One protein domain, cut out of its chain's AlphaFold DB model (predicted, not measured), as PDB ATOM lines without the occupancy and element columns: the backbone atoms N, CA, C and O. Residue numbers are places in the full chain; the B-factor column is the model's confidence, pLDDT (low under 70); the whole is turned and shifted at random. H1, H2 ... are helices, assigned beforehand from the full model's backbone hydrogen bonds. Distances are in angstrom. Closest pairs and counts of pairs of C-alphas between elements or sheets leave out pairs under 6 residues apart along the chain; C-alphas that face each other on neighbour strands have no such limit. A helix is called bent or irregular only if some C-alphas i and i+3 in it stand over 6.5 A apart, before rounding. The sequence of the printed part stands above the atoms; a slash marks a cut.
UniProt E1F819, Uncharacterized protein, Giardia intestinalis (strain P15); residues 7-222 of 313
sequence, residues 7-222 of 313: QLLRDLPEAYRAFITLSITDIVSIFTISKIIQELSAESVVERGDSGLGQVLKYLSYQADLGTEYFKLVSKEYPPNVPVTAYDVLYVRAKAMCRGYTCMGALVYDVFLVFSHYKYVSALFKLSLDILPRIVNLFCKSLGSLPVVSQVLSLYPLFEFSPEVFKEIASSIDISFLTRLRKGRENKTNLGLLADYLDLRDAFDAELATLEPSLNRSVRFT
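AT A GLANCE: This is residues 7 to 222 of the 313 residues of an uncharacterized protein of Giardia intestinalis (strain P15) (UniProt E1F819). Four helices, H3, H6, H7 and H8, lie side by side as a core bundle, and the long H10 begins at H8, which it meets with residues 163 to 166 alone, and crosses H7 nearly at right angles with residues 166 to 174. H2, with H9 beside it, packs on the first residues of H7; H5, with H4 at its corner, packs on residues 117 to 124 of H7; H11 folds back from H10 to the beginning of H7. The printed part has 216 residues with eleven named helices, H1 to H11 in order, and no named strand: the class is all helix. It is compact, with a radius of gyration of the C-alphas of 17.3 A and spans of 49 by 49 by 35 A.

HOW THE PARTS SIT: H1, residues 7 to 11, touches H10, residues 163 to 183; the closest C-alphas, Leu 9 and Ser 172, are 6.1 A apart. H2, residues 14 to 21, touches H7, residues 104 to 125, about perpendicular at 77 degrees, with C-alphas 20 and 105 closest at 4.2 A. H9, residues 147 to 155, touches H2 at a shallow tilt of 29 degrees, opposite ways, closest at C-alphas 19 and 152, 6.2 A. H3, residues 27 to 43, touches H6, residues 89 to 97, at 12 degrees, and H8, residues 132 to 144, at 17 degrees, both shallow tilts and opposite ways; the closest C-alphas are 34 and 93, 5.2 A, and 40 and 135, 6.1 A. H4, residues 56 to 62, and H5, residues 64 to 77, touch only at the corner, with C-alphas 60 and 67 closest at 5.2 A. H5 touches H7 at a steep tilt of 63 degrees, closest at C-alphas 74 and 120, 6.2 A. H6 and H7 form a helical hairpin, closest at C-alphas 89 and 114, 6.4 A. H10 touches H7 about perpendicular at 89 degrees, with C-alphas 109 and 170 closest at 5.3 A. H11, residues 190 to 208, touches H10 at a steep tilt of 46 degrees, closest at C-alphas 177 and 204, 7.1 A. H3 and H7 are apart. Every O i to N i+4 pair is within hydrogen-bond range in H1, H2, H3, H6 and H8; the counts are 2 of 3 in H4, 8 of 10 in H5, 14 of 18 in H7, 2 of 5 in H9, where 6 of 6 O i to N i+3 pairs are within range, 16 of 17 in H10 and 14 of 15 in H11.

IN THESE COORDINATES: H1 begins at C-alpha 7, (142.700, 92.292, 126.839). H3 is 24.1 A long, H7 28.7 A, H10 30.7 A and H11 26.5 A. H7 is irregular, with C-alphas 120 and 123 7.8 A apart. H11 ends at C-alpha 208, (135.734, 87.229, 118.339).

THE WHOLE: The C-alphas farthest apart, Asp 65 and Ser 154, are 50.2 A apart. The printed part has no cut; the links H3 to H4 and H5 to H6 are long. Mean pLDDT of the printed part is 78.7, with 48 residues under 70, among them 183 to 196 and 212 to 222.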
ATOM      1  N   GLN A   7     141.918  92.808 125.710       77.25
ATOM      2  CA  GLN A   7     142.700  92.292 126.839       77.25
ATOM      3  C   GLN A   7     141.818  91.471 127.788       77.25
ATOM      4  O   GLN A   7     142.181  90.353 128.115       77.25
ATOM      5  N   LEU A   8     140.607  91.949 128.102       84.00
ATOM      6  CA  LEU A   8     139.628  91.198 128.902       84.00
ATOM      7  C   LEU A   8     139.289  89.837 128.283       84.00
ATOM      8  O   LEU A   8     139.269  88.830 128.978       84.00
ATOM      9  N   LEU A   9     139.070  89.796 126.967       87.62
ATOM     10  CA  LEU A   9     138.786  88.553 126.243       87.62
ATOM     11  C   LEU A   9     140.004  87.628 126.169       87.62
ATOM     12  O   LEU A   9     139.847  86.412 126.173       87.62
ATOM     13  N   ARG A  10     141.214  88.189 126.116       84.56
ATOM     14  CA  ARG A  10     142.480  87.445 126.128       84.56
ATOM     15  C   ARG A  10     142.838  86.923 127.515       84.56
ATOM     16  O   ARG A  10     143.498  85.896 127.601       84.56
ATOM     17  N   ASP A  11     142.382  87.587 128.569       89.06
ATOM     18  CA  ASP A  11     142.621  87.189 129.958       89.06
ATOM     19  C   ASP A  11     141.663  86.082 130.428       89.06
ATOM     20  O   ASP A  11     141.936  85.430 131.437       89.06
ATOM     21  N   LEU A  12     140.573  85.823 129.690       91.56
ATOM     22  CA  LEU A  12     139.679  84.693 129.957       91.56
ATOM     23  C   LEU A  12     140.438  83.358 129.933       91.56
ATOM     24  O   LEU A  12     141.393  83.223 129.166       91.56
ATOM     25  N   PRO A  13     139.993  82.339 130.693       92.31
ATOM     26  CA  PRO A  13     140.544  80.990 130.610       92.31
ATOM     27  C   PRO A  13     140.619  80.475 129.168       92.31
ATOM     28  O   PRO A  13     139.720  80.710 128.362       92.31
ATOM     29  N   GLU A  14     141.667  79.713 128.848       89.25
ATOM     30  CA  GLU A  14     141.905  79.198 127.491       89.25
ATOM     31  C   GLU A  14     140.714  78.392 126.953       89.25
ATOM     32  O   GLU A  14     140.292  78.595 125.819       89.25
ATOM     33  N   ALA A  15     140.083  77.573 127.801       89.88
ATOM     34  CA  ALA A  15     138.869  76.841 127.447       89.88
ATOM     35  C   ALA A  15     137.701  77.764 127.051       89.88
ATOM     36  O   ALA A  15     136.912  77.423 126.171       89.88
ATOM     37  N   TYR A  16     137.588  78.942 127.673       92.88
ATOM     38  CA  TYR A  16     136.515  79.896 127.385       92.88
ATOM     39  C   TYR A  16     136.786  80.598 126.062       92.88
ATOM     40  O   TYR A  16     135.877  80.746 125.256       92.88
ATOM     41  N   ARG A  17     138.041  80.981 125.804       90.44
ATOM     42  CA  ARG A  17     138.445  81.564 124.518       90.44
ATOM     43  C   ARG A  17     138.275  80.563 123.375       90.44
ATOM     44  O   ARG A  17     137.675  80.906 122.359       90.44
ATOM     45  N   ALA A  18     138.683  79.311 123.586       86.81
ATOM     46  CA  ALA A  18     138.442  78.203 122.667       86.81
ATOM     47  C   ALA A  18     136.944  78.036 122.364       86.81
ATOM     48  O   ALA A  18     136.552  77.993 121.198       86.81
ATOM     49  N   PHE A  19     136.098  78.036 123.398       90.56
ATOM     50  CA  PHE A  19     134.647  77.997 123.241       90.56
ATOM     51  C   PHE A  19     134.103  79.202 122.466       90.56
ATOM     52  O   PHE A  19     133.373  79.010 121.503       90.56
ATOM     53  N   ILE A  20     134.490  80.431 122.825       91.06
ATOM     54  CA  ILE A  20     134.075  81.674 122.151       91.06
ATOM     55  C   ILE A  20     134.370  81.611 120.651       91.06
ATOM     56  O   ILE A  20     133.526  82.005 119.849       91.06
ATOM     57  N   THR A  21     135.542  81.098 120.274       88.44
ATOM     58  CA  THR A  21     136.000  81.041 118.875       88.44
ATOM     59  C   THR A  21     135.416  79.891 118.067       88.44
ATOM     60  O   THR A  21     135.588  79.856 116.850       88.44
ATOM     61  N   LEU A  22     134.721  78.956 118.716       85.75
ATOM     62  CA  LEU A  22     134.180  77.768 118.075       85.75
ATOM     63  C   LEU A  22     133.220  78.156 116.943       85.75
ATOM     64  O   LEU A  22     132.219  78.840 117.173       85.75
ATOM     65  N   SER A  23     133.541  77.721 115.724       80.50
ATOM     66  CA  SER A  23     132.753  78.012 114.522       80.50
ATOM     67  C   SER A  23     131.395  77.316 114.569       80.50
ATOM     68  O   SER A  23     131.314  76.135 114.901       80.50
ATOM     69  N   ILE A  24     130.337  78.027 114.171       74.50
ATOM     70  CA  ILE A  24     128.960  77.509 114.095       74.50
ATOM     71  C   ILE A  24     128.444  77.626 112.659       74.50
ATOM     72  O   ILE A  24     127.443  78.273 112.360       74.50
ATOM     73  N   THR A  25     129.191  77.041 111.733       65.56
ATOM     74  CA  THR A  25     128.908  77.154 110.297       65.56
ATOM     75  C   THR A  25     128.257  75.908 109.715       65.56
ATOM     76  O   THR A  25     127.746  75.960 108.598       65.56
ATOM     77  N   ASP A  26     128.307  74.780 110.427       63.28
ATOM     78  CA  ASP A  26     127.710  73.531 109.971       63.28
ATOM     79  C   ASP A  26     126.201  73.487 110.252       63.28
ATOM     80  O   ASP A  26     125.700  74.033 111.239       63.28
ATOM     81  N   ILE A  27     125.473  72.821 109.355       59.84
ATOM     82  CA  ILE A  27     124.009  72.801 109.368       59.84
ATOM     83  C   ILE A  27     123.432  72.121 110.618       59.84
ATOM     84  O   ILE A  27     122.396  72.551 111.120       59.84
ATOM     85  N   VAL A  28     124.122  71.115 111.165       62.88
ATOM     86  CA  VAL A  28     123.675  70.372 112.352       62.88
ATOM     87  C   VAL A  28     123.711  71.277 113.583       62.88
ATOM     88  O   VAL A  28     122.740  71.333 114.343       62.88
ATOM     89  N   SER A  29     124.790  72.039 113.761       68.19
ATOM     90  CA  SER A  29     124.912  73.027 114.834       68.19
ATOM     91  C   SER A  29     123.873  74.138 114.695       68.19
ATOM     92  O   SER A  29     123.174  74.437 115.664       68.19
ATOM     93  N   ILE A  30     123.711  74.709 113.495       71.94
ATOM     94  CA  ILE A  30     122.719  75.765 113.224       71.94
ATOM     95  C   ILE A  30     121.301  75.294 113.556       71.94
ATOM     96  O   ILE A  30     120.532  76.010 114.208       71.94
ATOM     97  N   PHE A  31     120.951  74.082 113.131       65.69
ATOM     98  CA  PHE A  31     119.639  73.505 113.381       65.69
ATOM     99  C   PHE A  31     119.411  73.243 114.867       65.69
ATOM    100  O   PHE A  31     118.374  73.620 115.414       65.69
ATOM    101  N   THR A  32     120.402  72.669 115.547       69.75
ATOM    102  CA  THR A  32     120.287  72.362 116.973       69.75
ATOM    103  C   THR A  32     120.179  73.645 117.797       69.75
ATOM    104  O   THR A  32     119.317  73.737 118.664       69.75
ATOM    105  N   ILE A  33     120.941  74.692 117.469       82.56
ATOM    106  CA  ILE A  33     120.784  76.027 118.072       82.56
ATOM    107  C   ILE A  33     119.388  76.593 117.808       82.56
ATOM    108  O   ILE A  33     118.754  77.128 118.715       82.56
ATOM    109  N   SER A  34     118.872  76.444 116.588       78.19
ATOM    110  CA  SER A  34     117.527  76.915 116.241       78.19
ATOM    111  C   SER A  34     116.434  76.201 117.043       78.19
ATOM    112  O   SER A  34     115.475  76.853 117.463       78.19
ATOM    113  N   LYS A  35     116.594  74.893 117.295       76.81
ATOM    114  CA  LYS A  35     115.724  74.098 118.175       76.81
ATOM    115  C   LYS A  35     115.819  74.554 119.627       76.81
ATOM    116  O   LYS A  35     114.783  74.799 120.236       76.81
ATOM    117  N   ILE A  36     117.036  74.754 120.142       85.75
ATOM    118  CA  ILE A  36     117.262  75.286 121.493       85.75
ATOM    119  C   ILE A  36     116.504  76.600 121.654       85.75
ATOM    120  O   ILE A  36     115.700  76.741 122.563       85.75
ATOM    121  N   ILE A  37     116.694  77.551 120.739       88.19
ATOM    122  CA  ILE A  37     116.058  78.868 120.829       88.19
ATOM    123  C   ILE A  37     114.525  78.777 120.757       88.19
ATOM    124  O   ILE A  37     113.827  79.512 121.459       88.19
ATOM    125  N   GLN A  38     113.988  77.874 119.935       81.44
ATOM    126  CA  GLN A  38     112.548  77.620 119.870       81.44
ATOM    127  C   GLN A  38     112.009  77.059 121.194       81.44
ATOM    128  O   GLN A  38     110.971  77.522 121.665       81.44
ATOM    129  N   GLU A  39     112.734  76.132 121.819       83.31
ATOM    130  CA  GLU A  39     112.409  75.593 123.142       83.31
ATOM    131  C   GLU A  39     112.446  76.691 124.214       83.31
ATOM    132  O   GLU A  39     111.490  76.829 124.972       83.31
ATOM    133  N   LEU A  40     113.472  77.557 124.216       86.44
ATOM    134  CA  LEU A  40     113.531  78.720 125.115       86.44
ATOM    135  C   LEU A  40     112.321  79.644 124.925       86.44
ATOM    136  O   LEU A  40     111.761  80.145 125.900       86.44
ATOM    137  N   SER A  41     111.913  79.881 123.674       85.25
ATOM    138  CA  SER A  41     110.738  80.699 123.371       85.25
ATOM    139  C   SER A  41     109.453  80.052 123.890       85.25
ATOM    140  O   SER A  41     108.612  80.762 124.437       85.25
ATOM    141  N   ALA A  42     109.286  78.738 123.742       81.75
ATOM    142  CA  ALA A  42     108.109  78.024 124.234       81.75
ATOM    143  C   ALA A  42     108.056  78.004 125.770       81.75
ATOM    144  O   ALA A  42     107.043  78.372 126.358       81.75
ATOM    145  N   GLU A  43     109.174  77.674 126.419       81.62
ATOM    146  CA  GLU A  43     109.303  77.595 127.882       81.62
ATOM    147  C   GLU A  43     109.175  78.951 128.588       81.62
ATOM    148  O   GLU A  43     108.968  79.015 129.799       81.62
ATOM    149  N   SER A  44     109.291  80.051 127.842       80.56
ATOM    150  CA  SER A  44     109.098  81.402 128.373       80.56
ATOM    151  C   SER A  44     107.641  81.826 128.550       80.56
ATOM    152  O   SER A  44     107.392  82.852 129.181       80.56
ATOM    153  N   VAL A  45     106.685  81.066 128.011       79.06
ATOM    154  CA  VAL A  45     105.251  81.346 128.147       79.06
ATOM    155  C   VAL A  45     104.721  80.577 129.356       79.06
ATOM    156  O   VAL A  45     104.552  79.362 129.295       79.06
ATOM    157  N   VAL A  46     104.490  81.281 130.467       67.75
ATOM    158  CA  VAL A  46     104.109  80.663 131.749       67.75
ATOM    159  C   VAL A  46     102.590  80.556 131.882       67.75
ATOM    160  O   VAL A  46     102.076  79.483 132.201       67.75
ATOM    161  N   GLU A  47     101.858  81.632 131.588       64.62
ATOM    162  CA  GLU A  47     100.395  81.661 131.653       64.62
ATOM    163  C   GLU A  47      99.736  82.027 130.316       64.62
ATOM    164  O   GLU A  47     100.329  82.610 129.403       64.62
ATOM    165  N   ARG A  48      98.446  81.692 130.187       54.59
ATOM    166  CA  ARG A  48      97.647  82.039 129.007       54.59
ATOM    167  C   ARG A  48      97.479  83.561 128.934       54.59
ATOM    168  O   ARG A  48      96.628  84.121 129.616       54.59
ATOM    169  N   GLY A  49      98.243  84.202 128.053       59.44
ATOM    170  CA  GLY A  49      98.234  85.656 127.857       59.44
ATOM    171  C   GLY A  49      99.553  86.349 128.205       59.44
ATOM    172  O   GLY A  49      99.665  87.546 127.938       59.44
ATOM    173  N   ASP A  50     100.535  85.615 128.740       61.91
ATOM    174  CA  ASP A  50     101.898  86.117 128.902       61.91
ATOM    175  C   ASP A  50     102.581  86.277 127.547       61.91
ATOM    176  O   ASP A  50     102.422  85.465 126.627       61.91
ATOM    177  N   SER A  51     103.392  87.324 127.436       68.06
ATOM    178  CA  SER A  51     104.279  87.480 126.293       68.06
ATOM    179  C   SER A  51     105.489  86.570 126.490       68.06
ATOM    180  O   SER A  51     106.178  86.654 127.500       68.06
ATOM    181  N   GLY A  52     105.778  85.700 125.523       76.75
ATOM    182  CA  GLY A  52     107.024  84.931 125.535       76.75
ATOM    183  C   GLY A  52     108.243  85.791 125.183       76.75
ATOM    184  O   GLY A  52     108.122  86.859 124.574       76.75
ATOM    185  N   LEU A  53     109.438  85.269 125.461       78.56
ATOM    186  CA  LEU A  53     110.738  85.821 125.059       78.56
ATOM    187  C   LEU A  53     110.834  86.139 123.561       78.56
ATOM    188  O   LEU A  53     111.677  86.940 123.172       78.56
ATOM    189  N   GLY A  54     110.015  85.500 122.722       80.31
ATOM    190  CA  GLY A  54     109.966  85.695 121.272       80.31
ATOM    191  C   GLY A  54     108.996  86.774 120.784       80.31
ATOM    192  O   GLY A  54     108.748  86.875 119.587       80.31
ATOM    193  N   GLN A  55     108.363  87.530 121.686       79.31
ATOM    194  CA  GLN A  55     107.271  88.441 121.319       79.31
ATOM    195  C   GLN A  55     107.644  89.927 121.410       79.31
ATOM    196  O   GLN A  55     106.874  90.772 120.957       79.31
ATOM    197  N   VAL A  56     108.819  90.279 121.946       83.50
ATOM    198  CA  VAL A  56     109.209  91.686 122.154       83.50
ATOM    199  C   VAL A  56     109.229  92.456 120.831       83.50
ATOM    200  O   VAL A  56     108.537  93.468 120.718       83.50
ATOM    201  N   LEU A  57     109.912  91.962 119.787       80.00
ATOM    202  CA  LEU A  57     109.957  92.670 118.498       80.00
ATOM    203  C   LEU A  57     108.584  92.733 117.826       80.00
ATOM    204  O   LEU A  57     108.268  93.716 117.153       80.00
ATOM    205  N   LYS A  58     107.735  91.719 118.045       78.56
ATOM    206  CA  LYS A  58     106.340  91.740 117.585       78.56
ATOM    207  C   LYS A  58     105.586  92.909 118.201       78.56
ATOM    208  O   LYS A  58     104.978  93.685 117.480       78.56
ATOM    209  N   TYR A  59     105.621  93.083 119.515       77.62
ATOM    210  CA  TYR A  59     104.860  94.160 120.149       77.62
ATOM    211  C   TYR A  59     105.418  95.548 119.834       77.62
ATOM    212  O   TYR A  59     104.640  96.475 119.607       77.62
ATOM    213  N   LEU A  60     106.743  95.672 119.724       77.50
ATOM    214  CA  LEU A  60     107.389  96.897 119.255       77.50
ATOM    215  C   LEU A  60     106.941  97.297 117.846       77.50
ATOM    216  O   LEU A  60     106.799  98.485 117.564       77.50
ATOM    217  N   SER A  61     106.665  96.317 116.984       65.44
ATOM    218  CA  SER A  61     106.182  96.566 115.625       65.44
ATOM    219  C   SER A  61     104.779  97.185 115.561       65.44
ATOM    220  O   SER A  61     104.471  97.906 114.615       65.44
ATOM    221  N   TYR A  62     103.941  96.938 116.570       66.56
ATOM    222  CA  TYR A  62     102.535  97.347 116.571       66.56
ATOM    223  C   TYR A  62     102.258  98.661 117.296       66.56
ATOM    224  O   TYR A  62     101.232  99.291 117.040       66.56
ATOM    225  N   GLN A  63     103.120  99.058 118.233       71.56
ATOM    226  CA  GLN A  63     102.846 100.164 119.147       71.56
ATOM    227  C   GLN A  63     104.076 101.076 119.260       71.56
ATOM    228  O   GLN A  63     105.019 100.792 119.996       71.56
ATOM    229  N   ALA A  64     104.065 102.199 118.535       67.88
ATOM    230  CA  ALA A  64     105.194 103.137 118.490       67.88
ATOM    231  C   ALA A  64     105.570 103.710 119.876       67.88
ATOM    232  O   ALA A  64     106.754 103.913 120.172       67.88
ATOM    233  N   ASP A  65     104.582 103.902 120.755       78.56
ATOM    234  CA  ASP A  65     104.794 104.375 122.130       78.56
ATOM    235  C   ASP A  65     105.544 103.339 122.988       78.56
ATOM    236  O   ASP A  65     106.412 103.701 123.784       78.56
ATOM    237  N   LEU A  66     105.291 102.042 122.761       80.94
ATOM    238  CA  LEU A  66     106.034 100.943 123.389       80.94
ATOM    239  C   LEU A  66     107.492 100.913 122.938       80.94
ATOM    240  O   LEU A  66     108.365 100.663 123.762       80.94
ATOM    241  N   GLY A  67     107.768 101.214 121.665       77.38
ATOM    242  CA  GLY A  67     109.134 101.393 121.165       77.38
ATOM    243  C   GLY A  67     109.883 102.482 121.911       77.38
ATOM    244  O   GLY A  67     110.981 102.250 122.414       77.38
ATOM    245  N   THR A  68     109.267 103.651 122.059       81.31
ATOM    246  CA  THR A  68     109.897 104.769 122.771       81.31
ATOM    247  C   THR A  68     110.196 104.414 124.231       81.31
ATOM    248  O   THR A  68     111.305 104.673 124.706       81.31
ATOM    249  N   GLU A  69     109.253 103.786 124.938       86.00
ATOM    250  CA  GLU A  69     109.465 103.397 126.337       86.00
ATOM    251  C   GLU A  69     110.479 102.248 126.475       86.00
ATOM    252  O   GLU A  69     111.326 102.304 127.364       86.00
ATOM    253  N   TYR A  70     110.472 101.267 125.564       87.06
ATOM    254  CA  TYR A  70     111.476 100.197 125.499       87.06
ATOM    255  C   TYR A  70     112.889 100.777 125.453       87.06
ATOM    256  O   TYR A  70     113.708 100.509 126.333       87.06
ATOM    257  N   PHE A  71     113.170 101.633 124.470       84.00
ATOM    258  CA  PHE A  71     114.510 102.191 124.305       84.00
ATOM    259  C   PHE A  71     114.890 103.118 125.455       84.00
ATOM    260  O   PHE A  71     116.046 103.128 125.872       84.00
ATOM    261  N   LYS A  72     113.936 103.860 126.024       84.81
ATOM    262  CA  LYS A  72     114.163 104.686 127.216       84.81
ATOM    263  C   LYS A  72     114.515 103.858 128.455       84.81
ATOM    264  O   LYS A  72     115.293 104.326 129.282       84.81
ATOM    265  N   LEU A  73     113.936 102.669 128.619       88.38
ATOM    266  CA  LEU A  73     114.265 101.773 129.729       88.38
ATOM    267  C   LEU A  73     115.636 101.134 129.526       88.38
ATOM    268  O   LEU A  73     116.473 101.215 130.418       88.38
ATOM    269  N   VAL A  74     115.882 100.568 128.344       86.75
ATOM    270  CA  VAL A  74     117.123  99.841 128.061       86.75
ATOM    271  C   VAL A  74     118.330 100.786 128.005       86.75
ATOM    272  O   VAL A  74     119.360 100.485 128.594       86.75
ATOM    273  N   SER A  75     118.216 101.965 127.382       82.62
ATOM    274  CA  SER A  75     119.339 102.918 127.240       82.62
ATOM    275  C   SER A  75     119.932 103.430 128.554       82.62
ATOM    276  O   SER A  75     121.084 103.850 128.557       82.62
ATOM    277  N   LYS A  76     119.201 103.364 129.675       83.50
ATOM    278  CA  LYS A  76     119.719 103.742 131.006       83.50
ATOM    279  C   LYS A  76     120.868 102.857 131.482       83.50
ATOM    280  O   LYS A  76     121.656 103.278 132.322       83.50
ATOM    281  N   GLU A  77     120.936 101.647 130.951       82.50
ATOM    282  CA  GLU A  77     121.873 100.603 131.364       82.50
ATOM    283  C   GLU A  77     123.116 100.584 130.470       82.50
ATOM    284  O   GLU A  77     124.109  99.929 130.778       82.50
ATOM    285  N   TYR A  78     123.077 101.346 129.376       76.81
ATOM    286  CA  TYR A  78     124.185 101.503 128.454       76.81
ATOM    287  C   TYR A  78     124.877 102.855 128.665       76.81
ATOM    288  O   TYR A  78     124.272 103.822 129.132       76.81
ATOM    289  N   PRO A  79     126.170 102.963 128.318       74.38
ATOM    290  CA  PRO A  79     126.874 104.234 128.385       74.38
ATOM    291  C   PRO A  79     126.182 105.313 127.534       74.38
ATOM    292  O   PRO A  79     125.634 104.992 126.474       74.38
ATOM    293  N   PRO A  80     126.270 106.599 127.923       69.75
ATOM    294  CA  PRO A  80     125.758 107.683 127.099       69.75
ATOM    295  C   PRO A  80     126.318 107.603 125.677       69.75
ATOM    296  O   PRO A  80     127.497 107.311 125.467       69.75
ATOM    297  N   ASN A  81     125.473 107.900 124.700       64.19
ATOM    298  CA  ASN A  81     125.754 107.850 123.266       64.19
ATOM    299  C   ASN A  81     125.882 106.451 122.670       64.19
ATOM    300  O   ASN A  81     126.237 106.336 121.497       64.19
ATOM    301  N   VAL A  82     125.560 105.389 123.415       70.38
ATOM    302  CA  VAL A  82     125.452 104.027 122.881       70.38
ATOM    303  C   VAL A  82     124.072 103.789 122.261       70.38
ATOM    304  O   VAL A  82     123.080 103.838 122.982       70.38
ATOM    305  N   PRO A  83     123.986 103.569 120.930       70.50
ATOM    306  CA  PRO A  83     122.759 103.134 120.300       70.50
ATOM    307  C   PRO A  83     122.388 101.760 120.845       70.50
ATOM    308  O   PRO A  83     123.243 100.892 121.019       70.50
ATOM    309  N   VAL A  84     121.100 101.587 121.099       74.25
ATOM    310  CA  VAL A  84     120.525 100.333 121.572       74.25
ATOM    311  C   VAL A  84     119.646  99.778 120.465       74.25
ATOM    312  O   VAL A  84     118.753 100.473 119.980       74.25
ATOM    313  N   THR A  85     119.896  98.533 120.081       75.50
ATOM    314  CA  THR A  85     119.028  97.738 119.206       75.50
ATOM    315  C   THR A  85     118.064  96.911 120.045       75.50
ATOM    316  O   THR A  85     118.406  96.482 121.145       75.50
ATOM    317  N   ALA A  86     116.851  96.691 119.540       80.88
ATOM    318  CA  ALA A  86     115.914  95.787 120.192       80.88
ATOM    319  C   ALA A  86     116.263  94.323 119.887       80.88
ATOM    320  O   ALA A  86     116.597  93.994 118.748       80.88
ATOM    321  N   TYR A  87     116.139  93.448 120.887       82.81
ATOM    322  CA  TYR A  87     116.386  92.010 120.752       82.81
ATOM    323  C   TYR A  87     115.231  91.177 121.303       82.81
ATOM    324  O   TYR A  87     114.602  91.531 122.302       82.81
ATOM    325  N   ASP A  88     115.007  90.027 120.673       87.62
ATOM    326  CA  ASP A  88     114.201  88.932 121.200       87.62
ATOM    327  C   ASP A  88     114.806  87.583 120.772       87.62
ATOM    328  O   ASP A  88     115.713  87.537 119.936       87.62
ATOM    329  N   VAL A  89     114.360  86.470 121.362       88.44
ATOM    330  CA  VAL A  89     114.957  85.161 121.026       88.44
ATOM    331  C   VAL A  89     114.668  84.739 119.579       88.44
ATOM    332  O   VAL A  89     115.465  84.019 118.983       88.44
ATOM    333  N   LEU A  90     113.580  85.204 118.961       83.62
ATOM    334  CA  LEU A  90     113.261  84.846 117.578       83.62
ATOM    335  C   LEU A  90     114.183  85.531 116.566       83.62
ATOM    336  O   LEU A  90     114.493  84.930 115.533       83.62
ATOM    337  N   TYR A  91     114.692  86.723 116.886       84.06
ATOM    338  CA  TYR A  91     115.794  87.340 116.157       84.06
ATOM    339  C   TYR A  91     117.057  86.478 116.212       84.06
ATOM    340  O   TYR A  91     117.652  86.206 115.169       84.06
ATOM    341  N   VAL A  92     117.432  85.982 117.398       87.00
ATOM    342  CA  VAL A  92     118.607  85.107 117.555       87.00
ATOM    343  C   VAL A  92     118.454  83.855 116.685       87.00
ATOM    344  O   VAL A  92     119.397  83.478 115.989       87.00
ATOM    345  N   ARG A  93     117.254  83.257 116.653       84.38
ATOM    346  CA  ARG A  93     116.932  82.109 115.787       84.38
ATOM    347  C   ARG A  93     117.058  82.459 114.308       84.38
ATOM    348  O   ARG A  93     117.684  81.714 113.562       84.38
ATOM    349  N   ALA A  94     116.502  83.593 113.883       74.56
ATOM    350  CA  ALA A  94     116.588  84.040 112.496       74.56
ATOM    351  C   ALA A  94     118.043  84.289 112.061       74.56
ATOM    352  O   ALA A  94     118.442  83.838 110.987       74.56
ATOM    353  N   LYS A  95     118.858  84.934 112.909       79.44
ATOM    354  CA  LYS A  95     120.292  85.139 112.658       79.44
ATOM    355  C   LYS A  95     121.043  83.806 112.574       79.44
ATOM    356  O   LYS A  95     121.834  83.639 111.651       79.44
ATOM    357  N   ALA A  96     120.744  82.836 113.444       79.19
ATOM    358  CA  ALA A  96     121.341  81.498 113.382       79.19
ATOM    359  C   ALA A  96     121.008  80.768 112.073       79.19
ATOM    360  O   ALA A  96     121.916  80.317 111.380       79.19
ATOM    361  N   MET A  97     119.727  80.708 111.695       69.44
ATOM    362  CA  MET A  97     119.274  80.043 110.465       69.44
ATOM    363  C   MET A  97     119.855  80.672 109.191       69.44
ATOM    364  O   MET A  97     120.076  79.973 108.208       69.44
ATOM    365  N   CYS A  98     120.159  81.972 109.215       68.06
ATOM    366  CA  CYS A  98     120.844  82.661 108.115       68.06
ATOM    367  C   CYS A  98     122.373  82.523 108.161       68.06
ATOM    368  O   CYS A  98     123.069  83.246 107.449       68.06
ATOM    369  N   ARG A  99     122.911  81.655 109.028       69.75
ATOM    370  CA  ARG A  99     124.354  81.495 109.270       69.75
ATOM    371  C   ARG A  99     125.050  82.802 109.666       69.75
ATOM    372  O   ARG A  99     126.221  83.015 109.365       69.75
ATOM    373  N   GLY A 100     124.320  83.690 110.338       71.75
ATOM    374  CA  GLY A 100     124.794  85.013 110.737       71.75
ATOM    375  C   GLY A 100     125.734  85.006 111.945       71.75
ATOM    376  O   GLY A 100     126.205  86.067 112.335       71.75
ATOM    377  N   TYR A 101     126.004  83.843 112.549       78.62
ATOM    378  CA  TYR A 101     126.993  83.697 113.616       78.62
ATOM    379  C   TYR A 101     128.268  83.064 113.075       78.62
ATOM    380  O   TYR A 101     128.275  81.914 112.643       78.62
ATOM    381  N   THR A 102     129.364  83.811 113.142       76.12
ATOM    382  CA  THR A 102     130.704  83.329 112.786       76.12
ATOM    383  C   THR A 102     131.286  82.404 113.854       76.12
ATOM    384  O   THR A 102     132.086  81.528 113.536       76.12
ATOM    385  N   CYS A 103     130.894  82.593 115.116       86.50
ATOM    386  CA  CYS A 103     131.404  81.854 116.264       86.50
ATOM    387  C   CYS A 103     130.397  81.824 117.428       86.50
ATOM    388  O   CYS A 103     129.425  82.587 117.460       86.50
ATOM    389  N   MET A 104     130.653  80.964 118.413       89.81
ATOM    390  CA  MET A 104     129.831  80.812 119.618       89.81
ATOM    391  C   MET A 104     129.768  82.070 120.482       89.81
ATOM    392  O   MET A 104     128.724  82.353 121.063       89.81
ATOM    393  N   GLY A 105     130.839  82.868 120.524       92.31
ATOM    394  CA  GLY A 105     130.854  84.143 121.241       92.31
ATOM    395  C   GLY A 105     129.763  85.105 120.775       92.31
ATOM    396  O   GLY A 105     129.073  85.698 121.604       92.31
ATOM    397  N   ALA A 106     129.562  85.212 119.459       89.19
ATOM    398  CA  ALA A 106     128.538  86.079 118.881       89.19
ATOM    399  C   ALA A 106     127.117  85.618 119.259       89.19
ATOM    400  O   ALA A 106     126.285  86.435 119.655       89.19
ATOM    401  N   LEU A 107     126.854  84.303 119.224       92.25
ATOM    402  CA  LEU A 107     125.582  83.721 119.671       92.25
ATOM    403  C   LEU A 107     125.335  83.975 121.164       92.25
ATOM    404  O   LEU A 107     124.260  84.434 121.550       92.25
ATOM    405  N   VAL A 108     126.330  83.677 122.002       94.62
ATOM    406  CA  VAL A 108     126.266  83.875 123.456       94.62
ATOM    407  C   VAL A 108     125.959  85.328 123.789       94.62
ATOM    408  O   VAL A 108     125.137  85.595 124.667       94.62
ATOM    409  N   TYR A 109     126.574  86.266 123.072       92.94
ATOM    410  CA  TYR A 109     126.358  87.675 123.328       92.94
ATOM    411  C   TYR A 109     124.957  88.144 122.910       92.94
ATOM    412  O   TYR A 109     124.305  88.838 123.687       92.94
ATOM    413  N   ASP A 110     124.443  87.720 121.751       91.38
ATOM    414  CA  ASP A 110     123.071  88.054 121.339       91.38
ATOM    415  C   ASP A 110     122.027  87.479 122.319       91.38
ATOM    416  O   ASP A 110     121.095  88.180 122.714       91.38
ATOM    417  N   VAL A 111     122.216  86.249 122.813       93.38
ATOM    418  CA  VAL A 111     121.349  85.659 123.853       93.38
ATOM    419  C   VAL A 111     121.445  86.423 125.179       93.38
ATOM    420  O   VAL A 111     120.428  86.671 125.833       93.38
ATOM    421  N   PHE A 112     122.645  86.855 125.574       93.31
ATOM    422  CA  PHE A 112     122.829  87.710 126.747       93.31
ATOM    423  C   PHE A 112     122.084  89.042 126.626       93.31
ATOM    424  O   PHE A 112     121.467  89.474 127.604       93.31
ATOM    425  N   LEU A 113     122.106  89.678 125.451       90.50
ATOM    426  CA  LEU A 113     121.371  90.919 125.208       90.50
ATOM    427  C   LEU A 113     119.865  90.695 125.352       90.50
ATOM    428  O   LEU A 113     119.215  91.460 126.064       90.50
ATOM    429  N   VAL A 114     119.329  89.600 124.801       90.88
ATOM    430  CA  VAL A 114     117.916  89.230 124.989       90.88
ATOM    431  C   VAL A 114     117.571  89.103 126.474       90.88
ATOM    432  O   VAL A 114     116.642  89.758 126.948       90.88
ATOM    433  N   PHE A 115     118.325  88.303 127.236       91.06
ATOM    434  CA  PHE A 115     118.048  88.091 128.662       91.06
ATOM    435  C   PHE A 115     118.222  89.359 129.500       91.06
ATOM    436  O   PHE A 115     117.493  89.563 130.472       91.06
ATOM    437  N   SER A 116     119.178  90.215 129.143       89.06
ATOM    438  CA  SER A 116     119.412  91.483 129.832       89.06
ATOM    439  C   SER A 116     118.279  92.465 129.559       89.06
ATOM    440  O   SER A 116     117.693  92.989 130.501       89.06
ATOM    441  N   HIS A 117     117.890  92.641 128.293       88.94
ATOM    442  CA  HIS A 117     116.787  93.525 127.901       88.94
ATOM    443  C   HIS A 117     115.477  93.099 128.549       88.94
ATOM    444  O   HIS A 117     114.757  93.940 129.084       88.94
ATOM    445  N   TYR A 118     115.219  91.792 128.594       86.88
ATOM    446  CA  TYR A 118     114.035  91.214 129.220       86.88
ATOM    447  C   TYR A 118     113.848  91.655 130.676       86.88
ATOM    448  O   TYR A 118     112.726  91.943 131.087       86.88
ATOM    449  N   LYS A 119     114.936  91.781 131.450       85.75
ATOM    450  CA  LYS A 119     114.869  92.268 132.839       85.75
ATOM    451  C   LYS A 119     114.316  93.686 132.924       85.75
ATOM    452  O   LYS A 119     113.530  93.975 133.822       85.75
ATOM    453  N   TYR A 120     114.706  94.544 131.987       86.50
ATOM    454  CA  TYR A 120     114.345  95.961 131.981       86.50
ATOM    455  C   TYR A 120     112.937  96.209 131.458       86.50
ATOM    456  O   TYR A 120     112.267  97.136 131.907       86.50
ATOM    457  N   VAL A 121     112.478  95.378 130.523       87.00
ATOM    458  CA  VAL A 121     111.196  95.588 129.841       87.00
ATOM    459  C   VAL A 121     110.110  94.617 130.290       87.00
ATOM    460  O   VAL A 121     109.021  94.596 129.722       87.00
ATOM    461  N   SER A 122     110.367  93.841 131.340       85.75
ATOM    462  CA  SER A 122     109.452  92.799 131.801       85.75
ATOM    463  C   SER A 122     108.062  93.322 132.145       85.75
ATOM    464  O   SER A 122     107.063  92.805 131.648       85.75
ATOM    465  N   ALA A 123     107.989  94.407 132.914       85.25
ATOM    466  CA  ALA A 123     106.729  95.061 133.250       85.25
ATOM    467  C   ALA A 123     106.004  95.607 132.007       85.25
ATOM    468  O   ALA A 123     104.777  95.569 131.940       85.25
ATOM    469  N   LEU A 124     106.763  96.084 131.014       85.00
ATOM    470  CA  LEU A 124     106.229  96.693 129.798       85.00
ATOM    471  C   LEU A 124     105.531  95.662 128.892       85.00
ATOM    472  O   LEU A 124     104.503  95.979 128.298       85.00
ATOM    473  N   PHE A 125     106.039  94.426 128.833       82.19
ATOM    474  CA  PHE A 125     105.468  93.350 128.005       82.19
ATOM    475  C   PHE A 125     104.778  92.238 128.807       82.19
ATOM    476  O   PHE A 125     104.385  91.237 128.215       82.19
ATOM    477  N   LYS A 126     104.581  92.404 130.123       81.88
ATOM    478  CA  LYS A 126     104.005  91.378 131.020       81.88
ATOM    479  C   LYS A 126     104.772  90.056 130.958       81.88
ATOM    480  O   LYS A 126     104.230  88.999 130.660       81.88
ATOM    481  N   LEU A 127     106.069  90.158 131.194       81.00
ATOM    482  CA  LEU A 127     107.003  89.049 131.156       81.00
ATOM    483  C   LEU A 127     107.284  88.554 132.572       81.00
ATOM    484  O   LEU A 127     107.662  89.351 133.437       81.00
ATOM    485  N   SER A 128     107.175  87.248 132.808       84.38
ATOM    486  CA  SER A 128     107.576  86.664 134.091       84.38
ATOM    487  C   SER A 128     109.101  86.653 134.219       84.38
ATOM    488  O   SER A 128     109.790  86.092 133.370       84.38
ATOM    489  N   LEU A 129     109.650  87.268 135.272       85.12
ATOM    490  CA  LEU A 129     111.095  87.250 135.546       85.12
ATOM    491  C   LEU A 129     111.558  85.942 136.196       85.12
ATOM    492  O   LEU A 129     112.724  85.571 136.046       85.12
ATOM    493  N   ASP A 130     110.653  85.227 136.863       84.88
ATOM    494  CA  ASP A 130     110.952  83.987 137.587       84.88
ATOM    495  C   ASP A 130     111.399  82.858 136.648       84.88
ATOM    496  O   ASP A 130     112.072  81.914 137.061       84.88
ATOM    497  N   ILE A 131     111.080  82.981 135.357       84.38
ATOM    498  CA  ILE A 131     111.472  82.019 134.330       84.38
ATOM    499  C   ILE A 131     112.929  82.193 133.874       84.38
ATOM    500  O   ILE A 131     113.532  81.240 133.377       84.38
ATOM    501  N   LEU A 132     113.540  83.374 134.068       86.12
ATOM    502  CA  LEU A 132     114.884  83.670 133.552       86.12
ATOM    503  C   LEU A 132     115.957  82.693 134.058       86.12
ATOM    504  O   LEU A 132     116.705  82.185 133.223       86.12
ATOM    505  N   PRO A 133     116.054  82.358 135.363       89.94
ATOM    506  CA  PRO A 133     117.034  81.377 135.828       89.94
ATOM    507  C   PRO A 133     116.852  80.004 135.172       89.94
ATOM    508  O   PRO A 133     117.836  79.354 134.822       89.94
ATOM    509  N   ARG A 134     115.604  79.565 134.967       88.44
ATOM    510  CA  ARG A 134     115.295  78.283 134.318       88.44
ATOM    511  C   ARG A 134     115.722  78.289 132.850       88.44
ATOM    512  O   ARG A 134     116.359  77.339 132.408       88.44
ATOM    513  N   ILE A 135     115.429  79.364 132.124       89.50
ATOM    514  CA  ILE A 135     115.770  79.509 130.700       89.50
ATOM    515  C   ILE A 135     117.278  79.627 130.498       89.50
ATOM    516  O   ILE A 135     117.814  79.000 129.590       89.50
ATOM    517  N   VAL A 136     117.983  80.365 131.359       92.88
ATOM    518  CA  VAL A 136     119.451  80.441 131.308       92.88
ATOM    519  C   VAL A 136     120.063  79.056 131.531       92.88
ATOM    520  O   VAL A 136     120.947  78.659 130.778       92.88
ATOM    521  N   ASN A 137     119.569  78.298 132.515       92.56
ATOM    522  CA  ASN A 137     120.022  76.925 132.752       92.56
ATOM    523  C   ASN A 137     119.755  76.009 131.554       92.56
ATOM    524  O   ASN A 137     120.651  75.274 131.143       92.56
ATOM    525  N   LEU A 138     118.549  76.066 130.979       90.12
ATOM    526  CA  LEU A 138     118.192  75.289 129.794       90.12
ATOM    527  C   LEU A 138     119.107  75.635 128.616       90.12
ATOM    528  O   LEU A 138     119.682  74.738 128.012       90.12
ATOM    529  N   PHE A 139     119.319  76.926 128.349       93.50
ATOM    530  CA  PHE A 139     120.231  77.382 127.305       93.50
ATOM    531  C   PHE A 139     121.649  76.848 127.515       93.50
ATOM    532  O   PHE A 139     122.202  76.246 126.601       93.50
ATOM    533  N   CYS A 140     122.225  77.015 128.710       94.25
ATOM    534  CA  CYS A 140     123.595  76.574 128.988       94.25
ATOM    535  C   CYS A 140     123.733  75.055 128.855       94.25
ATOM    536  O   CYS A 140     124.637  74.575 128.176       94.25
ATOM    537  N   LYS A 141     122.786  74.296 129.420       89.88
ATOM    538  CA  LYS A 141     122.769  72.834 129.322       89.88
ATOM    539  C   LYS A 141     122.668  72.370 127.871       89.88
ATOM    540  O   LYS A 141     123.464  71.537 127.439       89.88
ATOM    541  N   SER A 142     121.708  72.901 127.116       87.81
ATOM    542  CA  SER A 142     121.488  72.475 125.737       87.81
ATOM    543  C   SER A 142     122.645  72.897 124.830       87.81
ATOM    544  O   SER A 142     123.104  72.097 124.018       87.81
ATOM    545  N   LEU A 143     123.193  74.100 125.016       88.62
ATOM    546  CA  LEU A 143     124.342  74.576 124.248       88.62
ATOM    547  C   LEU A 143     125.618  73.785 124.573       88.62
ATOM    548  O   LEU A 143     126.342  73.393 123.663       88.62
ATOM    549  N   GLY A 144     125.864  73.484 125.852       83.94
ATOM    550  CA  GLY A 144     126.992  72.657 126.291       83.94
ATOM    551  C   GLY A 144     126.938  71.217 125.771       83.94
ATOM    552  O   GLY A 144     127.973  70.565 125.663       83.94
ATOM    553  N   SER A 145     125.748  70.735 125.398       79.56
ATOM    554  CA  SER A 145     125.546  69.404 124.814       79.56
ATOM    555  C   SER A 145     125.710  69.343 123.291       79.56
ATOM    556  O   SER A 145     125.604  68.262 122.711       79.56
ATOM    557  N   LEU A 146     125.967  70.477 122.625       78.81
ATOM    558  CA  LEU A 146     126.113  70.498 121.174       78.81
ATOM    559  C   LEU A 146     127.298  69.630 120.717       78.81
ATOM    560  O   LEU A 146     128.394  69.753 121.271       78.81
ATOM    561  N   PRO A 147     127.149  68.840 119.635       69.62
ATOM    562  CA  PRO A 147     128.246  68.043 119.091       69.62
ATOM    563  C   PRO A 147     129.498  68.868 118.782       69.62
ATOM    564  O   PRO A 147     130.609  68.412 119.036       69.62
ATOM    565  N   VAL A 148     129.347  70.106 118.305       72.75
ATOM    566  CA  VAL A 148     130.486  70.993 118.026       72.75
ATOM    567  C   VAL A 148     131.272  71.359 119.294       72.75
ATOM    568  O   VAL A 148     132.496  71.464 119.247       72.75
ATOM    569  N   VAL A 149     130.613  71.450 120.455       80.56
ATOM    570  CA  VAL A 149     131.256  71.745 121.750       80.56
ATOM    571  C   VAL A 149     132.130  70.582 122.224       80.56
ATOM    572  O   VAL A 149     133.113  70.806 122.930       80.56
ATOM    573  N   SER A 150     131.878  69.353 121.753       74.00
ATOM    574  CA  SER A 150     132.754  68.204 122.035       74.00
ATOM    575  C   SER A 150     134.206  68.427 121.590       74.00
ATOM    576  O   SER A 150     135.124  67.894 122.210       74.00
ATOM    577  N   GLN A 151     134.437  69.275 120.579       70.94
ATOM    578  CA  GLN A 151     135.784  69.651 120.143       70.94
ATOM    579  C   GLN A 151     136.531  70.411 121.245       70.94
ATOM    580  O   GLN A 151     137.691  70.116 121.521       70.94
ATOM    581  N   VAL A 152     135.849  71.328 121.934       79.44
ATOM    582  CA  VAL A 152     136.404  72.056 123.084       79.44
ATOM    583  C   VAL A 152     136.633  71.095 124.245       79.44
ATOM    584  O   VAL A 152     137.718  71.088 124.817       79.44
ATOM    585  N   LEU A 153     135.661  70.227 124.545       75.81
ATOM    586  CA  LEU A 153     135.774  69.228 125.614       75.81
ATOM    587  C   LEU A 153     136.927  68.240 125.386       75.81
ATOM    588  O   LEU A 153     137.530  67.768 126.345       75.81
ATOM    589  N   SER A 154     137.274  67.947 124.129       76.94
ATOM    590  CA  SER A 154     138.410  67.077 123.799       76.94
ATOM    591  C   SER A 154     139.764  67.683 124.183       76.94
ATOM    592  O   SER A 154     140.678  66.955 124.569       76.94
ATOM    593  N   LEU A 155     139.880  69.014 124.112       80.06
ATOM    594  CA  LEU A 155     141.087  69.761 124.468       80.06
ATOM    595  C   LEU A 155     141.082  70.180 125.941       80.06
ATOM    596  O   LEU A 155     142.127  70.192 126.589       80.06
ATOM    597  N   TYR A 156     139.898  70.470 126.482       85.88
ATOM    598  CA  TYR A 156     139.686  70.924 127.851       85.88
ATOM    599  C   TYR A 156     138.594  70.075 128.527       85.88
ATOM    600  O   TYR A 156     137.465  70.535 128.681       85.88
ATOM    601  N   PRO A 157     138.906  68.847 128.987       81.62
ATOM    602  CA  PRO A 157     137.906  67.920 129.538       81.62
ATOM    603  C   PRO A 157     137.204  68.398 130.816       81.62
ATOM    604  O   PRO A 157     136.181  67.845 131.200       81.62
ATOM    605  N   LEU A 158     137.775  69.395 131.496       87.94
ATOM    606  CA  LEU A 158     137.211  70.013 132.699       87.94
ATOM    607  C   LEU A 158     136.318  71.223 132.388       87.94
ATOM    608  O   LEU A 158     135.781  71.831 133.309       87.94
ATOM    609  N   PHE A 159     136.205  71.618 131.119       89.44
ATOM    610  CA  PHE A 159     135.323  72.704 130.721       89.44
ATOM    611  C   PHE A 159     133.863  72.254 130.813       89.44
ATOM    612  O   PHE A 159     133.479  71.244 130.232       89.44
ATOM    613  N   GLU A 160     133.040  73.037 131.501       89.75
ATOM    614  CA  GLU A 160     131.592  72.872 131.533       89.75
ATOM    615  C   GLU A 160     130.950  74.220 131.213       89.75
ATOM    616  O   GLU A 160     131.267  75.233 131.839       89.75
ATOM    617  N   PHE A 161     130.048  74.248 130.232       92.62
ATOM    618  CA  PHE A 161     129.316  75.466 129.910       92.62
ATOM    619  C   PHE A 161     128.122  75.632 130.861       92.62
ATOM    620  O   PHE A 161     127.027  75.130 130.604       92.62
ATOM    621  N   SER A 162     128.357  76.322 131.978       94.56
ATOM    622  CA  SER A 162     127.366  76.597 133.027       94.56
ATOM    623  C   SER A 162     126.816  78.037 132.953       94.56
ATOM    624  O   SER A 162     127.381  78.877 132.248       94.56
ATOM    625  N   PRO A 163     125.746  78.378 133.700       95.69
ATOM    626  CA  PRO A 163     125.251  79.755 133.817       95.69
ATOM    627  C   PRO A 163     126.306  80.774 134.268       95.69
ATOM    628  O   PRO A 163     126.292  81.923 133.823       95.69
ATOM    629  N   GLU A 164     127.218  80.371 135.150       95.69
ATOM    630  CA  GLU A 164     128.322  81.201 135.635       95.69
ATOM    631  C   GLU A 164     129.314  81.483 134.507       95.69
ATOM    632  O   GLU A 164     129.653  82.644 134.271       95.69
ATOM    633  N   VAL A 165     129.691  80.443 133.755       95.44
ATOM    634  CA  VAL A 165     130.567  80.558 132.579       95.44
ATOM    635  C   VAL A 165     129.919  81.422 131.500       95.44
ATOM    636  O   VAL A 165     130.557  82.328 130.965       95.44
ATOM    637  N   PHE A 166     128.631  81.205 131.217       96.44
ATOM    638  CA  PHE A 166     127.853  82.041 130.304       96.44
ATOM    639  C   PHE A 166     127.894  83.512 130.724       96.44
ATOM    640  O   PHE A 166     128.185  84.378 129.898       96.44
ATOM    641  N   LYS A 167     127.646  83.804 132.007       95.06
ATOM    642  CA  LYS A 167     127.670  85.172 132.533       95.06
ATOM    643  C   LYS A 167     129.052  85.806 132.392       95.06
ATOM    644  O   LYS A 167     129.133  86.969 132.001       95.06
ATOM    645  N   GLU A 168     130.116  85.082 132.718       95.31
ATOM    646  CA  GLU A 168     131.490  85.586 132.645       95.31
ATOM    647  C   GLU A 168     131.917  85.883 131.204       95.31
ATOM    648  O   GLU A 168     132.389  86.988 130.914       95.31
ATOM    649  N   ILE A 169     131.668  84.944 130.285       94.94
ATOM    650  CA  ILE A 169     131.933  85.116 128.853       94.94
ATOM    651  C   ILE A 169     131.136  86.302 128.310       94.94
ATOM    652  O   ILE A 169     131.718  87.226 127.744       94.94
ATOM    653  N   ALA A 170     129.818  86.317 128.517       94.44
ATOM    654  CA  ALA A 170     128.958  87.355 127.967       94.44
ATOM    655  C   ALA A 170     129.297  88.750 128.511       94.44
ATOM    656  O   ALA A 170     129.348  89.704 127.739       94.44
ATOM    657  N   SER A 171     129.600  88.870 129.808       92.38
ATOM    658  CA  SER A 171     129.999  90.151 130.412       92.38
ATOM    659  C   SER A 171     131.332  90.650 129.853       92.38
ATOM    660  O   SER A 171     131.499  91.841 129.605       92.38
ATOM    661  N   SER A 172     132.285  89.744 129.620       93.00
ATOM    662  CA  SER A 172     133.593  90.096 129.053       93.00
ATOM    663  C   SER A 172     133.478  90.560 127.600       93.00
ATOM    664  O   SER A 172     134.132  91.531 127.207       93.00
ATOM    665  N   ILE A 173     132.611  89.908 126.819       92.88
ATOM    666  CA  ILE A 173     132.280  90.317 125.450       92.88
ATOM    667  C   ILE A 173     131.594  91.689 125.457       92.88
ATOM    668  O   ILE A 173     132.027  92.579 124.726       92.88
ATOM    669  N   ASP A 174     130.594  91.892 126.320       90.25
ATOM    670  CA  ASP A 174     129.847  93.151 126.421       90.25
ATOM    671  C   ASP A 174     130.755  94.337 126.766       90.25
ATOM    672  O   ASP A 174     130.783  95.336 126.048       90.25
ATOM    673  N   ILE A 175     131.587  94.210 127.803       88.88
ATOM    674  CA  ILE A 175     132.512  95.277 128.214       88.88
ATOM    675  C   ILE A 175     133.506  95.610 127.092       88.88
ATOM    676  O   ILE A 175     133.788  96.789 126.843       88.88
ATOM    677  N   SER A 176     134.027  94.594 126.400       89.00
ATOM    678  CA  SER A 176     134.975  94.786 125.295       89.00
ATOM    679  C   SER A 176     134.306  95.502 124.116       89.00
ATOM    680  O   SER A 176     134.840  96.491 123.606       89.00
ATOM    681  N   PHE A 177     133.084  95.095 123.754       87.12
ATOM    682  CA  PHE A 177     132.298  95.745 122.707       87.12
ATOM    683  C   PHE A 177     131.971  97.202 123.052       87.12
ATOM    684  O   PHE A 177     132.221  98.106 122.253       87.12
ATOM    685  N   LEU A 178     131.482  97.469 124.267       83.31
ATOM    686  CA  LEU A 178     131.159  98.826 124.718       83.31
ATOM    687  C   LEU A 178     132.396  99.732 124.767       83.31
ATOM    688  O   LEU A 178     132.306 100.919 124.444       83.31
ATOM    689  N   THR A 179     133.560  99.189 125.127       81.38
ATOM    690  CA  THR A 179     134.833  99.926 125.110       81.38
ATOM    691  C   THR A 179     135.220 100.321 123.687       81.38
ATOM    692  O   THR A 179     135.551 101.485 123.446       81.38
ATOM    693  N   ARG A 180     135.101  99.393 122.728       78.81
ATOM    694  CA  ARG A 180     135.331  99.663 121.303       78.81
ATOM    695  C   ARG A 180     134.376 100.721 120.761       78.81
ATOM    696  O   ARG A 180     134.809 101.659 120.090       78.81
ATOM    697  N   LEU A 181     133.089 100.613 121.092       76.38
ATOM    698  CA  LEU A 181     132.083 101.582 120.662       76.38
ATOM    699  C   LEU A 181     132.405 103.002 121.143       76.38
ATOM    700  O   LEU A 181     132.134 103.945 120.411       76.38
ATOM    701  N   ARG A 182     132.992 103.190 122.332       72.19
ATOM    702  CA  ARG A 182     133.312 104.531 122.862       72.19
ATOM    703  C   ARG A 182     134.403 105.257 122.067       72.19
ATOM    704  O   ARG A 182     134.243 106.444 121.793       72.19
ATOM    705  N   LYS A 183     135.478 104.573 121.659       67.94
ATOM    706  CA  LYS A 183     136.625 105.204 120.971       67.94
ATOM    707  C   LYS A 183     136.301 105.725 119.559       67.94
ATOM    708  O   LYS A 183     136.968 106.630 119.074       67.94
ATOM    709  N   GLY A 184     135.269 105.197 118.894       59.56
ATOM    710  CA  GLY A 184     134.925 105.554 117.507       59.56
ATOM    711  C   GLY A 184     134.074 106.821 117.322       59.56
ATOM    712  O   GLY A 184     133.631 107.085 116.202       59.56
ATOM    713  N   ARG A 185     133.775 107.563 118.400       62.19
ATOM    714  CA  ARG A 185     132.584 108.439 118.458       62.19
ATOM    715  C   ARG A 185     132.813 109.902 118.767       62.19
ATOM    716  O   ARG A 185     131.863 110.671 118.675       62.19
ATOM    717  N   GLU A 186     134.038 110.306 119.081       60.41
ATOM    718  CA  GLU A 186     134.317 111.661 119.574       60.41
ATOM    719  C   GLU A 186     133.949 112.784 118.576       60.41
ATOM    720  O   GLU A 186     133.834 113.927 118.995       60.41
ATOM    721  N   ASN A 187     133.683 112.479 117.292       56.53
ATOM    722  CA  ASN A 187     133.398 113.479 116.246       56.53
ATOM    723  C   ASN A 187     132.259 113.118 115.257       56.53
ATOM    724  O   ASN A 187     132.284 113.578 114.115       56.53
ATOM    725  N   LYS A 188     131.279 112.274 115.621       59.59
ATOM    726  CA  LYS A 188     130.263 111.770 114.663       59.59
ATOM    727  C   LYS A 188     128.830 112.230 114.967       59.59
ATOM    728  O   LYS A 188     128.446 112.382 116.120       59.59
ATOM    729  N   THR A 189     128.032 112.435 113.912       56.91
ATOM    730  CA  THR A 189     126.594 112.753 114.004       56.91
ATOM    731  C   THR A 189     125.768 111.513 114.355       56.91
ATOM    732  O   THR A 189     126.174 110.392 114.054       56.91
ATOM    733  N   ASN A 190     124.568 111.697 114.918       55.25
ATOM    734  CA  ASN A 190     123.684 110.601 115.353       55.25
ATOM    735  C   ASN A 190     123.388 109.549 114.264       55.25
ATOM    736  O   ASN A 190     123.312 108.363 114.569       55.25
ATOM    737  N   LEU A 191     123.258 109.959 112.996       54.22
ATOM    738  CA  LEU A 191     123.062 109.046 111.858       54.22
ATOM    739  C   LEU A 191     124.338 108.277 111.481       54.22
ATOM    740  O   LEU A 191     124.254 107.101 111.140       54.22
ATOM    741  N   GLY A 192     125.514 108.909 111.582       58.91
ATOM    742  CA  GLY A 192     126.795 108.219 111.397       58.91
ATOM    743  C   GLY A 192     127.025 107.157 112.475       58.91
ATOM    744  O   GLY A 192     127.386 106.031 112.160       58.91
ATOM    745  N   LEU A 193     126.688 107.483 113.728       61.97
ATOM    746  CA  LEU A 193     126.798 106.578 114.878       61.97
ATOM    747  C   LEU A 193     125.950 105.301 114.752       61.97
ATOM    748  O   LEU A 193     126.307 104.285 115.348       61.97
ATOM    749  N   LEU A 194     124.840 105.361 114.007       59.03
ATOM    750  CA  LEU A 194     123.952 104.226 113.758       59.03
ATOM    751  C   LEU A 194     124.523 103.261 112.715       59.03
ATOM    752  O   LEU A 194     124.617 102.067 112.989       59.03
ATOM    753  N   ALA A 195     124.909 103.773 111.544       61.41
ATOM    754  CA  ALA A 195     125.518 102.955 110.495       61.41
ATOM    755  C   ALA A 195     126.798 102.280 111.014       61.41
ATOM    756  O   ALA A 195     126.965 101.071 110.885       61.41
ATOM    757  N   ASP A 196     127.618 103.037 111.750       66.94
ATOM    758  CA  ASP A 196     128.812 102.498 112.390       66.94
ATOM    759  C   ASP A 196     128.501 101.413 113.428       66.94
ATOM    760  O   ASP A 196     129.345 100.565 113.662       66.94
ATOM    761  N   TYR A 197     127.349 101.427 114.109       73.62
ATOM    762  CA  TYR A 197     127.064 100.435 115.153       73.62
ATOM    763  C   TYR A 197     126.881  99.031 114.581       73.62
ATOM    764  O   TYR A 197     127.449  98.089 115.131       73.62
ATOM    765  N   LEU A 198     126.109  98.895 113.499       69.81
ATOM    766  CA  LEU A 198     125.900  97.602 112.846       69.81
ATOM    767  C   LEU A 198     127.206  97.109 112.212       69.81
ATOM    768  O   LEU A 198     127.611  95.979 112.469       69.81
ATOM    769  N   ASP A 199     127.934  97.992 111.525       72.44
ATOM    770  CA  ASP A 199     129.242  97.663 110.946       72.44
ATOM    771  C   ASP A 199     130.272  97.279 112.029       72.44
ATOM    772  O   ASP A 199     131.042  96.331 111.867       72.44
ATOM    773  N   LEU A 200     130.288  97.985 113.169       76.25
ATOM    774  CA  LEU A 200     131.152  97.662 114.311       76.25
ATOM    775  C   LEU A 200     130.738  96.362 114.992       76.25
ATOM    776  O   LEU A 200     131.608  95.674 115.524       76.25
ATOM    777  N   ARG A 201     129.445  96.027 115.000       78.19
ATOM    778  CA  ARG A 201     128.951  94.756 115.528       78.19
ATOM    779  C   ARG A 201     129.420  93.599 114.658       78.19
ATOM    780  O   ARG A 201     130.045  92.689 115.189       78.19
ATOM    781  N   ASP A 202     129.220  93.680 113.349       74.12
ATOM    782  CA  ASP A 202     129.669  92.644 112.415       74.12
ATOM    783  C   ASP A 202     131.200  92.492 112.436       74.12
ATOM    784  O   ASP A 202     131.729  91.377 112.461       74.12
ATOM    785  N   ALA A 203     131.934  93.610 112.505       78.19
ATOM    786  CA  ALA A 203     133.388  93.592 112.645       78.19
ATOM    787  C   ALA A 203     133.843  92.956 113.969       78.19
ATOM    788  O   ALA A 203     134.819  92.204 113.992       78.19
ATOM    789  N   PHE A 204     133.147  93.234 115.072       83.25
ATOM    790  CA  PHE A 204     133.464  92.652 116.372       83.25
ATOM    791  C   PHE A 204     133.134  91.155 116.427       83.25
ATOM    792  O   PHE A 204     133.964  90.381 116.898       83.25
ATOM    793  N   ASP A 205     132.001  90.725 115.862       82.44
ATOM    794  CA  ASP A 205     131.640  89.308 115.716       82.44
ATOM    795  C   ASP A 205     132.719  88.550 114.904       82.44
ATOM    796  O   ASP A 205     133.103  87.426 115.247       82.44
ATOM    797  N   ALA A 206     133.274  89.170 113.854       77.62
ATOM    798  CA  ALA A 206     134.390  88.608 113.090       77.62
ATOM    799  C   ALA A 206     135.700  88.540 113.899       77.62
ATOM    800  O   ALA A 206     136.451  87.574 113.771       77.62
ATOM    801  N   GLU A 207     135.981  89.528 114.749       82.56
ATOM    802  CA  GLU A 207     137.171  89.537 115.605       82.56
ATOM    803  C   GLU A 207     137.109  88.518 116.742       82.56
ATOM    804  O   GLU A 207     138.135  87.900 117.039       82.56
ATOM    805  N   LEU A 208     135.932  88.284 117.336       84.31
ATOM    806  CA  LEU A 208     135.734  87.229 118.339       84.31
ATOM    807  C   LEU A 208     136.185  85.867 117.803       84.31
ATOM    808  O   LEU A 208     136.890  85.131 118.494       84.31
ATOM    809  N   ALA A 209     135.867  85.576 116.539       78.44
ATOM    810  CA  ALA A 209     136.298  84.349 115.881       78.44
ATOM    811  C   ALA A 209     137.831  84.241 115.775       78.44
ATOM    812  O   ALA A 209     138.347  83.141 115.642       78.44
ATOM    813  N   THR A 210     138.584  85.342 115.858       76.19
ATOM    814  CA  THR A 210     140.055  85.353 115.731       76.19
ATOM    815  C   THR A 210     140.815  85.296 117.059       76.19
ATOM    816  O   THR A 210     142.047  85.277 117.036       76.19
ATOM    817  N   LEU A 211     140.121  85.265 118.205       73.00
ATOM    818  CA  LEU A 211     140.753  85.297 119.533       73.00
ATOM    819  C   LEU A 211     141.692  84.106 119.785       73.00
ATOM    820  O   LEU A 211     142.758  84.293 120.366       73.00
ATOM    821  N   GLU A 212     141.327  82.916 119.307       68.31
ATOM    822  CA  GLU A 212     142.100  81.680 119.446       68.31
ATOM    823  C   GLU A 212     142.197  80.992 118.062       68.31
ATOM    824  O   GLU A 212     141.265  80.325 117.610       68.31
ATOM    825  N   PRO A 213     143.309  81.157 117.322       56.19
ATOM    826  CA  PRO A 213     143.436  80.630 115.959       56.19
ATOM    827  C   PRO A 213     143.486  79.096 115.872       56.19
ATOM    828  O   PRO A 213     143.354  78.542 114.781       56.19
ATOM    829  N   SER A 214     143.727  78.408 116.991       52.78
ATOM    830  CA  SER A 214     144.052  76.976 117.048       52.78
ATOM    831  C   SER A 214     142.892  76.060 116.637       52.78
ATOM    832  O   SER A 214     143.147  74.984 116.096       52.78
ATOM    833  N   LEU A 215     141.641  76.499 116.816       52.75
ATOM    834  CA  LEU A 215     140.426  75.760 116.436       52.75
ATOM    835  C   LEU A 215     139.811  76.224 115.104       52.75
ATOM    836  O   LEU A 215     138.893  75.592 114.583       52.75
ATOM    837  N   ASN A 216     140.348  77.287 114.500       47.06
ATOM    838  CA  ASN A 216     139.845  77.849 113.251       47.06
ATOM    839  C   ASN A 216     140.343  77.061 112.034       47.06
ATOM    840  O   ASN A 216     141.217  77.494 111.278       47.06
ATOM    841  N   ARG A 217     139.754  75.889 111.795       40.00
ATOM    842  CA  ARG A 217     139.822  75.237 110.483       40.00
ATOM    843  C   ARG A 217     138.437  75.160 109.845       40.00
ATOM    844  O   ARG A 217     137.779  74.138 109.904       40.00
ATOM    845  N   SER A 218     138.118  76.252 109.136       38.19
ATOM    846  CA  SER A 218     137.372  76.310 107.865       38.19
ATOM    847  C   SER A 218     135.913  75.831 107.839       38.19
ATOM    848  O   SER A 218     135.689  74.631 107.888       38.19
ATOM    849  N   VAL A 219     134.987  76.724 107.445       35.78
ATOM    850  CA  VAL A 219     134.406  76.740 106.078       35.78
ATOM    851  C   VAL A 219     134.060  78.189 105.686       35.78
ATOM    852  O   VAL A 219     133.142  78.786 106.238       35.78
ATOM    853  N   ARG A 220     134.762  78.767 104.699       35.34
ATOM    854  CA  ARG A 220     134.227  79.912 103.937       35.34
ATOM    855  C   ARG A 220     133.277  79.349 102.891       35.34
ATOM    856  O   ARG A 220     133.714  78.580 102.038       35.34
ATOM    857  N   PHE A 221     132.003  79.716 102.954       40.44
ATOM    858  CA  PHE A 221     131.037  79.301 101.943       40.44
ATOM    859  C   PHE A 221     131.092  80.238 100.732       40.44
ATOM    860  O   PHE A 221     130.965  81.454 100.859       40.44
ATOM    861  N   THR A 222     131.267  79.646  99.553       35.97
ATOM    862  CA  THR A 222     131.126  80.271  98.235       35.97
ATOM    863  C   THR A 222     129.889  79.674  97.564       35.97
ATOM    864  O   THR A 222     130.001  78.784  96.726       35.97
TER     865      THR A 222